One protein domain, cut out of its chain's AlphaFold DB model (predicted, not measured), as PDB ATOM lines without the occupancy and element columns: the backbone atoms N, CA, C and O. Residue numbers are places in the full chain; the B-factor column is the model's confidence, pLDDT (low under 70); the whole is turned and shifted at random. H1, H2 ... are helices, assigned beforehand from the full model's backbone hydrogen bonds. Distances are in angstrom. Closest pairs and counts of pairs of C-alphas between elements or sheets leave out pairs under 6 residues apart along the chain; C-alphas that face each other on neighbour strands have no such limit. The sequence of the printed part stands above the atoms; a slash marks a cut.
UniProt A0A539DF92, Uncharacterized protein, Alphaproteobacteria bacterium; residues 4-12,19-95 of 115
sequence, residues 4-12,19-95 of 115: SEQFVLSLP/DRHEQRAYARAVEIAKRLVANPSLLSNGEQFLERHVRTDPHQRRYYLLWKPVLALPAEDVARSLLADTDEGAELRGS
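What this domain is: This is residues 4 to 12 and 19 to 95 of the 115 residues of an uncharacterized protein of Alphaproteobacteria bacterium (UniProt A0A539DF92). Two pairs of helices make a flat V: H2 and H5 lie side by side in one arm, and the helical hairpin of H3 and H4 makes the other. H6 sits in the opening of the V, crossing H2 and H5, while H1 packs on H2. The printed part has 86 residues with six named helices, H1 to H6 in order, and no named strand: all helix. It is compact, with a radius of gyration of the C-alphas of 12.8 A, and spans 37 by 32 by 16 A.

How they stand to each other: H1, residues 4 to 10, touches residues 30 to 38 of H2, residues 20 to 38, closest at C-alphas 4 and 38, 5.3 A apart. H3, residues 40 to 54, forms a hairpin with H4, residues 61 to 71, at a shallow tilt of 15 degrees; their closest C-alphas, 54 and 64, are 5.9 A apart. H5, residues 75 to 83, touches H2 at a shallow tilt of 8 degrees, opposite ways, closest at C-alphas 79 and 33, 4.7 A apart. H6, residues 87 to 95, is about perpendicular to H5, at 77 degrees, and touches it, closest at C-alphas 89 and 82, 5.2 A apart. Every O i to N i+4 pair is within hydrogen-bond range in H1, H2, H5 and H6, against 9 of 11 in H3 and 5 of 7 in H4.

Where its parts are: H1 begins at C-alpha 4 (160.960, 154.713, 173.363). H2 measures 27.2 A, H3 21.3 A and H4 15.3 A from first to last C-alpha. H6 ends at C-alpha 95 (150.121, 143.574, 156.284).

The domain as a whole: The farthest C-alphas, of Gln 6 and Pro 58, are 39.0 A apart. Residues 13 to 18 are cut out, leaving 19.5 A between C-alphas 12 and 19. Of the links printed whole, none is long. No printed residue is under 70 in pLDDT.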
ATOM      1  N   SER A   4     161.795 155.307 174.413       87.56
ATOM      2  CA  SER A   4     160.960 154.713 173.363       87.56
ATOM      3  C   SER A   4     159.916 153.741 173.920       87.56
ATOM      4  O   SER A   4     158.769 153.742 173.477       87.56
ATOM      5  N   GLU A   5     160.268 152.942 174.931       88.88
ATOM      6  CA  GLU A   5     159.311 152.073 175.620       88.88
ATOM      7  C   GLU A   5     158.263 152.877 176.387       88.88
ATOM      8  O   GLU A   5     157.080 152.554 176.318       88.88
ATOM      9  N   GLN A   6     158.683 153.936 177.088       90.50
ATOM     10  CA  GLN A   6     157.778 154.848 177.791       90.50
ATOM     11  C   GLN A   6     156.778 155.491 176.833       90.50
ATOM     12  O   GLN A   6     155.582 155.492 177.116       90.50
ATOM     13  N   PHE A   7     157.256 155.973 175.684       93.69
ATOM     14  CA  PHE A   7     156.405 156.526 174.640       93.69
ATOM     15  C   PHE A   7     155.347 155.513 174.188       93.69
ATOM     16  O   PHE A   7     154.155 155.798 174.265       93.69
ATOM     17  N   VAL A   8     155.758 154.306 173.791       92.62
ATOM     18  CA  VAL A   8     154.820 153.287 173.290       92.62
ATOM     19  C   VAL A   8     153.807 152.872 174.358       92.62
ATOM     20  O   VAL A   8     152.626 152.734 174.057       92.62
ATOM     21  N   LEU A   9     154.237 152.711 175.612       91.12
ATOM     22  CA  LEU A   9     153.344 152.360 176.719       91.12
ATOM     23  C   LEU A   9     152.395 153.502 177.118       91.12
ATOM     24  O   LEU A   9     151.380 153.236 177.757       91.12
ATOM     25  N   SER A  10     152.702 154.747 176.742       92.56
ATOM     26  CA  SER A  10     151.816 155.898 176.961       92.56
ATOM     27  C   SER A  10     150.672 155.996 175.943       92.56
ATOM     28  O   SER A  10     149.706 156.719 176.180       92.56
ATOM     29  N   LEU A  11     150.759 155.271 174.821       92.06
ATOM     30  CA  LEU A  11     149.718 155.260 173.794       92.06
ATOM     31  C   LEU A  11     148.455 154.531 174.289       92.06
ATOM     32  O   LEU A  11     148.544 153.644 175.145       92.06
ATOM     33  N   PRO A  12     147.264 154.850 173.747       89.50
ATOM     34  CA  PRO A  12     146.032 154.134 174.068       89.50
ATOM     35  C   PRO A  12     146.051 152.730 173.445       89.50
ATOM     36  O   PRO A  12     145.499 152.496 172.374       89.50
ATOM     37  N   ASP A  19     140.679 137.158 169.023       90.31
ATOM     38  CA  ASP A  19     141.298 135.853 169.227       90.31
ATOM     39  C   ASP A  19     142.776 135.945 169.664       90.31
ATOM     40  O   ASP A  19     143.385 137.013 169.791       90.31
ATOM     41  N   ARG A  20     143.378 134.775 169.911       89.19
ATOM     42  CA  ARG A  20     144.796 134.664 170.294       89.19
ATOM     43  C   ARG A  20     145.753 135.043 169.165       89.19
ATOM     44  O   ARG A  20     146.897 135.402 169.446       89.19
ATOM     45  N   HIS A  21     145.340 134.901 167.910       86.75
ATOM     46  CA  HIS A  21     146.166 135.260 166.766       86.75
ATOM     47  C   HIS A  21     146.295 136.785 166.672       86.75
ATOM     48  O   HIS A  21     147.409 137.296 166.581       86.75
ATOM     49  N   GLU A  22     145.188 137.510 166.822       87.75
ATOM     50  CA  GLU A  22     145.155 138.966 166.901       87.75
ATOM     51  C   GLU A  22     145.971 139.473 168.092       87.75
ATOM     52  O   GLU A  22     146.804 140.365 167.929       87.75
ATOM     53  N   GLN A  23     145.822 138.859 169.270       91.75
ATOM     54  CA  GLN A  23     146.616 139.221 170.446       91.75
ATOM     55  C   GLN A  23     148.128 139.085 170.189       91.75
ATOM     56  O   GLN A  23     148.908 139.963 170.562       91.75
ATOM     57  N   ARG A  24     148.562 138.003 169.527       89.31
ATOM     58  CA  ARG A  24     149.976 137.783 169.174       89.31
ATOM     59  C   ARG A  24     150.469 138.771 168.121       89.31
ATOM     60  O   ARG A  24     151.569 139.304 168.264       89.31
ATOM     61  N   ALA A  25     149.671 139.028 167.086       88.75
ATOM     62  CA  ALA A  25     149.993 140.014 166.058       88.75
ATOM     63  C   ALA A  25     150.141 141.414 166.671       88.75
ATOM     64  O   ALA A  25     151.105 142.120 166.378       88.75
ATOM     65  N   TYR A  26     149.249 141.778 167.594       93.19
ATOM     66  CA  TYR A  26     149.325 143.034 168.329       93.19
ATOM     67  C   TYR A  26     150.559 143.108 169.237       93.19
ATOM     68  O   TYR A  26     151.268 144.109 169.224       93.19
ATOM     69  N   ALA A  27     150.888 142.042 169.972       92.62
ATOM     70  CA  ALA A  27     152.100 142.002 170.793       92.62
ATOM     71  C   ALA A  27     153.378 142.185 169.950       92.62
ATOM     72  O   ALA A  27     154.275 142.937 170.334       92.62
ATOM     73  N   ARG A  28     153.439 141.561 168.766       91.38
ATOM     74  CA  ARG A  28     154.533 141.778 167.809       91.38
ATOM     75  C   ARG A  28     154.565 143.223 167.313       91.38
ATOM     76  O   ARG A  28     155.642 143.808 167.232       91.38
ATOM     77  N   ALA A  29     153.408 143.807 167.012       93.50
ATOM     78  CA  ALA A  29     153.303 145.199 166.588       93.50
ATOM     79  C   ALA A  29     153.819 146.172 167.663       93.50
ATOM     80  O   ALA A  29     154.529 147.116 167.332       93.50
ATOM     81  N   VAL A  30     153.550 145.907 168.946       94.44
ATOM     82  CA  VAL A  30     154.096 146.691 170.070       94.44
ATOM     83  C   VAL A  30     155.624 146.632 170.099       94.44
ATOM     84  O   VAL A  30     156.271 147.664 170.269       94.44
ATOM     85  N   GLU A  31     156.216 145.456 169.900       93.56
ATOM     86  CA  GLU A  31     157.675 145.312 169.872       93.56
ATOM     87  C   GLU A  31     158.305 146.011 168.658       93.56
ATOM     88  O   GLU A  31     159.310 146.708 168.789       93.56
ATOM     89  N   ILE A  32     157.676 145.902 167.484       92.75
ATOM     90  CA  ILE A  32     158.092 146.642 166.287       92.75
ATOM     91  C   ILE A  32     158.027 148.151 166.553       92.75
ATOM     92  O   ILE A  32     159.009 148.844 166.309       92.75
ATOM     93  N   ALA A  33     156.924 148.656 167.108       94.38
ATOM     94  CA  ALA A  33     156.747 150.072 167.417       94.38
ATOM     95  C   ALA A  33     157.839 150.602 168.361       94.38
ATOM     96  O   ALA A  33     158.433 151.646 168.092       94.38
ATOM     97  N   LYS A  34     158.177 149.856 169.423       94.44
ATOM     98  CA  LYS A  34     159.272 150.220 170.340       94.44
ATOM     99  C   LYS A  34     160.605 150.356 169.612       94.44
ATOM    100  O   LYS A  34     161.336 151.319 169.847       94.44
ATOM    101  N   ARG A  35     160.914 149.408 168.724       93.94
ATOM    102  CA  ARG A  35     162.155 149.408 167.938       93.94
ATOM    103  C   ARG A  35     162.181 150.530 166.907       93.94
ATOM    104  O   ARG A  35     163.218 151.164 166.771       93.94
ATOM    105  N   LEU A  36     161.065 150.806 166.234       94.25
ATOM    106  CA  LEU A  36     160.952 151.914 165.282       94.25
ATOM    107  C   LEU A  36     161.188 153.263 165.963       94.25
ATOM    108  O   LEU A  36     161.960 154.070 165.459       94.25
ATOM    109  N   VAL A  37     160.579 153.489 167.128       95.50
ATOM    110  CA  VAL A  37     160.779 154.729 167.894       95.50
ATOM    111  C   VAL A  37     162.210 154.817 168.433       95.50
ATOM    112  O   VAL A  37     162.801 155.891 168.426       95.50
ATOM    113  N   ALA A  38     162.796 153.697 168.867       94.31
ATOM    114  CA  ALA A  38     164.190 153.658 169.317       94.31
ATOM    115  C   ALA A  38     165.195 153.894 168.178       94.31
ATOM    116  O   ALA A  38     166.247 154.490 168.400       94.31
ATOM    117  N   ASN A  39     164.893 153.401 166.976       94.12
ATOM    118  CA  ASN A  39     165.743 153.514 165.802       94.12
ATOM    119  C   ASN A  39     164.911 153.799 164.533       94.12
ATOM    120  O   ASN A  39     164.550 152.869 163.801       94.12
ATOM    121  N   PRO A  40     164.658 155.083 164.220       94.12
ATOM    122  CA  PRO A  40     163.876 155.480 163.048       94.12
ATOM    123  C   PRO A  40     164.467 155.040 161.706       94.12
ATOM    124  O   PRO A  40     163.733 154.939 160.724       94.12
ATOM    125  N   SER A  41     165.771 154.724 161.634       92.56
ATOM    126  CA  SER A  41     166.385 154.255 160.384       92.56
ATOM    127  C   SER A  41     165.766 152.942 159.892       92.56
ATOM    128  O   SER A  41     165.841 152.633 158.705       92.56
ATOM    129  N   LEU A  42     165.113 152.181 160.774       93.06
ATOM    130  CA  LEU A  42     164.423 150.932 160.452       93.06
ATOM    131  C   LEU A  42     163.217 151.117 159.522       93.06
ATOM    132  O   LEU A  42     162.825 150.166 158.846       93.06
ATOM    133  N   LEU A  43     162.654 152.326 159.427       94.12
ATOM    134  CA  LEU A  43     161.605 152.626 158.446       94.12
ATOM    135  C   LEU A  43     162.101 152.421 157.009       94.12
ATOM    136  O   LEU A  43     161.353 151.925 156.167       94.12
ATOM    137  N   SER A  44     163.387 152.687 156.751       92.94
ATOM    138  CA  SER A  44     163.988 152.464 155.432       92.94
ATOM    139  C   SER A  44     164.025 150.982 155.033       92.94
ATOM    140  O   SER A  44     163.973 150.672 153.843       92.94
ATOM    141  N   ASN A  45     164.057 150.052 155.997       92.56
ATOM    142  CA  ASN A  45     163.939 148.619 155.713       92.56
ATOM    143  C   ASN A  45     162.528 148.275 155.230       92.56
ATOM    144  O   ASN A  45     162.373 147.574 154.230       92.56
ATOM    145  N   GLY A  46     161.509 148.807 155.915       91.00
ATOM    146  CA  GLY A  46     160.111 148.633 155.525       91.00
ATOM    147  C   GLY A  46     159.847 149.194 154.131       91.00
ATOM    148  O   GLY A  46     159.228 148.528 153.304       91.00
ATOM    149  N   GLU A  47     160.398 150.370 153.826       93.00
ATOM    150  CA  GLU A  47     160.290 150.965 152.495       93.00
ATOM    151  C   GLU A  47     160.974 150.101 151.428       93.00
ATOM    152  O   GLU A  47     160.349 149.749 150.428       93.00
ATOM    153  N   GLN A  48     162.222 149.682 151.655       92.94
ATOM    154  CA  GLN A  48     162.932 148.801 150.723       92.94
ATOM    155  C   GLN A  48     162.188 147.484 150.483       92.94
ATOM    156  O   GLN A  48     162.165 146.995 149.352       92.94
ATOM    157  N   PHE A  49     161.569 146.912 151.518       91.56
ATOM    158  CA  PHE A  49     160.755 145.709 151.386       91.56
ATOM    159  C   PHE A  49     159.562 145.942 150.452       91.56
ATOM    160  O   PHE A  49     159.355 145.166 149.517       91.56
ATOM    161  N   LEU A  50     158.810 147.030 150.653       92.12
ATOM    162  CA  LEU A  50     157.662 147.365 149.809       92.12
ATOM    163  C   LEU A  50     158.068 147.612 148.355       92.12
ATOM    164  O   LEU A  50     157.427 147.095 147.441       92.12
ATOM    165  N   GLU A  51     159.145 148.364 148.135       92.94
ATOM    166  CA  GLU A  51     159.644 148.685 146.796       92.94
ATOM    167  C   GLU A  51     160.089 147.435 146.022       92.94
ATOM    168  O   GLU A  51     159.850 147.343 144.813       92.94
ATOM    169  N   ARG A  52     160.708 146.466 146.711       90.94
ATOM    170  CA  ARG A  52     161.237 145.233 146.105       90.94
ATOM    171  C   ARG A  52     160.187 144.148 145.908       90.94
ATOM    172  O   ARG A  52     160.230 143.464 144.892       90.94
ATOM    173  N   HIS A  53     159.291 143.959 146.875       88.25
ATOM    174  CA  HIS A  53     158.435 142.767 146.927       88.25
ATOM    175  C   HIS A  53     156.954 143.049 146.687       88.25
ATOM    176  O   HIS A  53     156.232 142.146 146.280       88.25
ATOM    177  N   VAL A  54     156.496 144.278 146.924       90.38
ATOM    178  CA  VAL A  54     155.058 144.591 146.973       90.38
ATOM    179  C   VAL A  54     154.641 145.499 145.819       90.38
ATOM    180  O   VAL A  54     153.577 145.306 145.237       90.38
ATOM    181  N   ARG A  55     155.486 146.463 145.431       90.75
ATOM    182  CA  ARG A  55     155.164 147.502 144.438       90.75
ATOM    183  C   ARG A  55     154.638 146.952 143.110       90.75
ATOM    184  O   ARG A  55     153.730 147.536 142.524       90.75
ATOM    185  N   THR A  56     155.238 145.875 142.615       89.25
ATOM    186  CA  THR A  56     154.918 145.303 141.299       89.25
ATOM    187  C   THR A  56     153.921 144.154 141.362       89.25
ATOM    188  O   THR A  56     153.497 143.694 140.307       89.25
ATOM    189  N   ASP A  57     153.547 143.684 142.555       90.00
ATOM    190  CA  ASP A  57     152.586 142.595 142.721       90.00
ATOM    191  C   ASP A  57     151.148 143.155 142.687       90.00
ATOM    192  O   ASP A  57     150.743 143.876 143.606       90.00
ATOM    193  N   PRO A  58     150.335 142.831 141.661       89.56
ATOM    194  CA  PRO A  58     148.958 143.309 141.568       89.56
ATOM    195  C   PRO A  58     148.087 142.891 142.758       89.56
ATOM    196  O   PRO A  58     147.194 143.643 143.147       89.56
ATOM    197  N   HIS A  59     148.354 141.728 143.359       89.50
ATOM    198  CA  HIS A  59     147.596 141.213 144.499       89.50
ATOM    199  C   HIS A  59     147.937 141.944 145.798       89.50
ATOM    200  O   HIS A  59     147.106 142.010 146.705       89.50
ATOM    201  N   GLN A  60     149.131 142.534 145.880       90.38
ATOM    202  CA  GLN A  60     149.596 143.258 147.063       90.38
ATOM    203  C   GLN A  60     149.651 144.777 146.875       90.38
ATOM    204  O   GLN A  60     149.941 145.506 147.822       90.38
ATOM    205  N   ARG A  61     149.291 145.287 145.691       89.38
ATOM    206  CA  ARG A  61     149.275 146.724 145.380       89.38
ATOM    207  C   ARG A  61     148.498 147.554 146.405       89.38
ATOM    208  O   ARG A  61     148.917 148.666 146.719       89.38
ATOM    209  N   ARG A  62     147.401 147.018 146.958       92.00
ATOM    210  CA  ARG A  62     146.645 147.694 148.029       92.00
ATOM    211  C   ARG A  62     147.505 147.955 149.269       92.00
ATOM    212  O   ARG A  62     147.432 149.039 149.827       92.00
ATOM    213  N   TYR A  63     148.369 147.012 149.644       91.25
ATOM    214  CA  TYR A  63     149.245 147.133 150.808       91.25
ATOM    215  C   TYR A  63     150.404 148.088 150.551       91.25
ATOM    216  O   TYR A  63     150.790 148.826 151.449       91.25
ATOM    217  N   TYR A  64     150.907 148.144 149.314       92.31
ATOM    218  CA  TYR A  64     151.856 149.186 148.921       92.31
ATOM    219  C   TYR A  64     151.245 150.584 149.103       92.31
ATOM    220  O   TYR A  64     151.867 151.454 149.709       92.31
ATOM    221  N   LEU A  65     150.012 150.789 148.626       92.81
ATOM    222  CA  LEU A  65     149.306 152.069 148.748       92.81
ATOM    223  C   LEU A  65     148.920 152.409 150.192       92.81
ATOM    224  O   LEU A  65     148.961 153.579 150.551       92.81
ATOM    225  N   LEU A  66     148.585 151.404 151.005       94.44
ATOM    226  CA  LEU A  66     148.312 151.566 152.432       94.44
ATOM    227  C   LEU A  66     149.567 152.019 153.189       94.44
ATOM    228  O   LEU A  66     149.528 152.973 153.958       94.44
ATOM    229  N   TRP A  67     150.700 151.355 152.956       95.06
ATOM    230  CA  TRP A  67     151.904 151.583 153.749       95.06
ATOM    231  C   TRP A  67     152.754 152.764 153.293       95.06
ATOM    232  O   TRP A  67     153.386 153.399 154.134       95.06
ATOM    233  N   LYS A  68     152.795 153.088 151.996       94.12
ATOM    234  CA  LYS A  68     153.624 154.193 151.487       94.12
ATOM    235  C   LYS A  68     153.387 155.535 152.209       94.12
ATOM    236  O   LYS A  68     154.386 156.149 152.581       94.12
ATOM    237  N   PRO A  69     152.142 155.999 152.449       95.00
ATOM    238  CA  PRO A  69     151.918 157.233 153.202       95.00
ATOM    239  C   PRO A  69     152.304 157.093 154.678       95.00
ATOM    240  O   PRO A  69     152.869 158.026 155.237       95.00
ATOM    241  N   VAL A  70     152.068 155.928 155.294       95.44
ATOM    242  CA  VAL A  70     152.435 155.677 156.696       95.44
ATOM    243  C   VAL A  70     153.949 155.753 156.879       95.44
ATOM    244  O   VAL A  70     154.418 156.423 157.788       95.44
ATOM    245  N   LEU A  71     154.735 155.143 155.989       94.62
ATOM    246  CA  LEU A  71     156.201 155.161 156.067       94.62
ATOM    247  C   LEU A  71     156.831 156.541 155.843       94.62
ATOM    248  O   LEU A  71     158.001 156.722 156.173       94.62
ATOM    249  N   ALA A  72     156.082 157.501 155.298       94.31
ATOM    250  CA  ALA A  72     156.531 158.885 155.166       94.31
ATOM    251  C   ALA A  72     156.393 159.686 156.476       94.31
ATOM    252  O   ALA A  72     156.868 160.821 156.553       94.31
ATOM    253  N   LEU A  73     155.739 159.121 157.496       95.81
ATOM    254  CA  LEU A  73     155.548 159.753 158.796       95.81
ATOM    255  C   LEU A  73     156.774 159.564 159.713       95.81
ATOM    256  O   LEU A  73     157.545 158.614 159.547       95.81
ATOM    257  N   PRO A  74     156.941 160.421 160.737       96.06
ATOM    258  CA  PRO A  74     157.876 160.173 161.831       96.06
ATOM    259  C   PRO A  74     157.629 158.816 162.508       96.06
ATOM    260  O   PRO A  74     156.491 158.362 162.617       96.06
ATOM    261  N   ALA A  75     158.678 158.183 163.040       95.44
ATOM    262  CA  ALA A  75     158.578 156.849 163.650       95.44
ATOM    263  C   ALA A  75     157.541 156.755 164.786       95.44
ATOM    264  O   ALA A  75     156.902 155.718 164.959       95.44
ATOM    265  N   GLU A  76     157.343 157.839 165.535       96.06
ATOM    266  CA  GLU A  76     156.296 157.941 166.553       96.06
ATOM    267  C   GLU A  76     154.888 157.862 165.963       96.06
ATOM    268  O   GLU A  76     154.027 157.180 166.512       96.06
ATOM    269  N   ASP A  77     154.653 158.530 164.836       97.00
ATOM    270  CA  ASP A  77     153.366 158.514 164.145       97.00
ATOM    271  C   ASP A  77     153.117 157.165 163.474       97.00
ATOM    272  O   ASP A  77     152.015 156.633 163.570       97.00
ATOM    273  N   VAL A  78     154.157 156.535 162.916       95.69
ATOM    274  CA  VAL A  78     154.076 155.142 162.447       95.69
ATOM    275  C   VAL A  78     153.678 154.209 163.591       95.69
ATOM    276  O   VAL A  78     152.792 153.370 163.427       95.69
ATOM    277  N   ALA A  79     154.293 154.363 164.768       95.69
ATOM    278  CA  ALA A  79     153.944 153.592 165.956       95.69
ATOM    279  C   ALA A  79     152.497 153.849 166.411       95.69
ATOM    280  O   ALA A  79     151.794 152.895 166.747       95.69
ATOM    281  N   ARG A  80     152.024 155.104 166.380       96.44
ATOM    282  CA  ARG A  80     150.625 155.456 166.678       96.44
ATOM    283  C   ARG A  80     149.660 154.772 165.710       96.44
ATOM    284  O   ARG A  80     148.743 154.101 166.173       96.44
ATOM    285  N   SER A  81     149.889 154.872 164.400       95.94
ATOM    286  CA  SER A  81     149.045 154.233 163.379       95.94
ATOM    287  C   SER A  81     149.034 152.711 163.513       95.94
ATOM    288  O   SER A  81     147.980 152.083 163.460       95.94
ATOM    289  N   LEU A  82     150.198 152.106 163.760       94.56
ATOM    290  CA  LEU A  82     150.333 150.658 163.903       94.56
ATOM    291  C   LEU A  82     149.608 150.112 165.146       94.56
ATOM    292  O   LEU A  82     149.097 148.989 165.124       94.56
ATOM    293  N   LEU A  83     149.569 150.882 166.235       96.00
ATOM    294  CA  LEU A  83     148.963 150.477 167.507       96.00
ATOM    295  C   LEU A  83     147.532 150.978 167.700       96.00
ATOM    296  O   LEU A  83     146.894 150.596 168.680       96.00
ATOM    297  N   ALA A  84     147.012 151.772 166.765       94.81
ATOM    298  CA  ALA A  84     145.642 152.252 166.809       94.81
ATOM    299  C   ALA A  84     144.648 151.080 166.878       94.81
ATOM    300  O   ALA A  84     144.748 150.096 166.132       94.81
ATOM    301  N   ASP A  85     143.676 151.191 167.783       93.94
ATOM    302  CA  ASP A  85     142.553 150.260 167.889       93.94
ATOM    303  C   ASP A  85     141.453 150.644 166.885       93.94
ATOM    304  O   ASP A  85     140.352 151.051 167.248       93.94
ATOM    305  N   THR A  86     141.814 150.608 165.602       92.69
ATOM    306  CA  THR A  86     140.957 150.929 164.455       92.69
ATOM    307  C   THR A  86     141.092 149.845 163.389       92.69
ATOM    308  O   THR A  86     142.068 149.088 163.391       92.69
ATOM    309  N   ASP A  87     140.141 149.792 162.454       90.56
ATOM    310  CA  ASP A  87     140.197 148.862 161.318       90.56
ATOM    311  C   ASP A  87     141.462 149.077 160.476       90.56
ATOM    312  O   ASP A  87     142.138 148.118 160.110       90.56
ATOM    313  N   GLU A  88     141.852 150.337 160.260       90.56
ATOM    314  CA  GLU A  88     143.102 150.689 159.579       90.56
ATOM    315  C   GLU A  88     144.331 150.179 160.347       90.56
ATOM    316  O   GLU A  88     145.219 149.560 159.763       90.56
ATOM    317  N   GLY A  89     144.369 150.352 161.674       92.31
ATOM    318  CA  GLY A  89     145.442 149.807 162.508       92.31
ATOM    319  C   GLY A  89     145.502 148.277 162.451       92.31
ATOM    320  O   GLY A  89     146.587 147.691 162.425       92.31
ATOM    321  N   ALA A  90     144.349 147.606 162.396       91.12
ATOM    322  CA  ALA A  90     144.278 146.158 162.225       91.12
ATOM    323  C   ALA A  90     144.803 145.719 160.849       91.12
ATOM    324  O   ALA A  90     145.589 144.771 160.774       91.12
ATOM    325  N   GLU A  91     144.442 146.434 159.783       92.00
ATOM    326  CA  GLU A  91     144.921 146.163 158.427       92.00
ATOM    327  C   GLU A  91     146.433 146.387 158.297       92.00
ATOM    328  O   GLU A  91     147.135 145.552 157.715       92.00
ATOM    329  N   LEU A  92     146.968 147.446 158.915       93.44
ATOM    330  CA  LEU A  92     148.409 147.680 159.007       93.44
ATOM    331  C   LEU A  92     149.098 146.501 159.700       93.44
ATOM    332  O   LEU A  92     149.990 145.881 159.125       93.44
ATOM    333  N   ARG A  93     148.652 146.100 160.895       93.25
ATOM    334  CA  ARG A  93     149.256 144.960 161.614       93.25
ATOM    335  C   ARG A  93     149.213 143.658 160.814       93.25
ATOM    336  O   ARG A  93     150.166 142.884 160.874       93.25
ATOM    337  N   GLY A  94     148.139 143.423 160.061       89.62
ATOM    338  CA  GLY A  94     147.984 142.238 159.214       89.62
ATOM    339  C   GLY A  94     148.865 142.232 157.959       89.62
ATOM    340  O   GLY A  94     149.100 141.167 157.395       89.62
ATOM    341  N   SER A  95     149.365 143.394 157.533       90.31
ATOM    342  CA  SER A  95     150.121 143.574 156.284       90.31
ATOM    343  C   SER A  95     151.521 144.162 156.486       90.31
ATOM    344  O   SER A  95     152.153 144.591 155.521       90.31
TER     345      SER A  95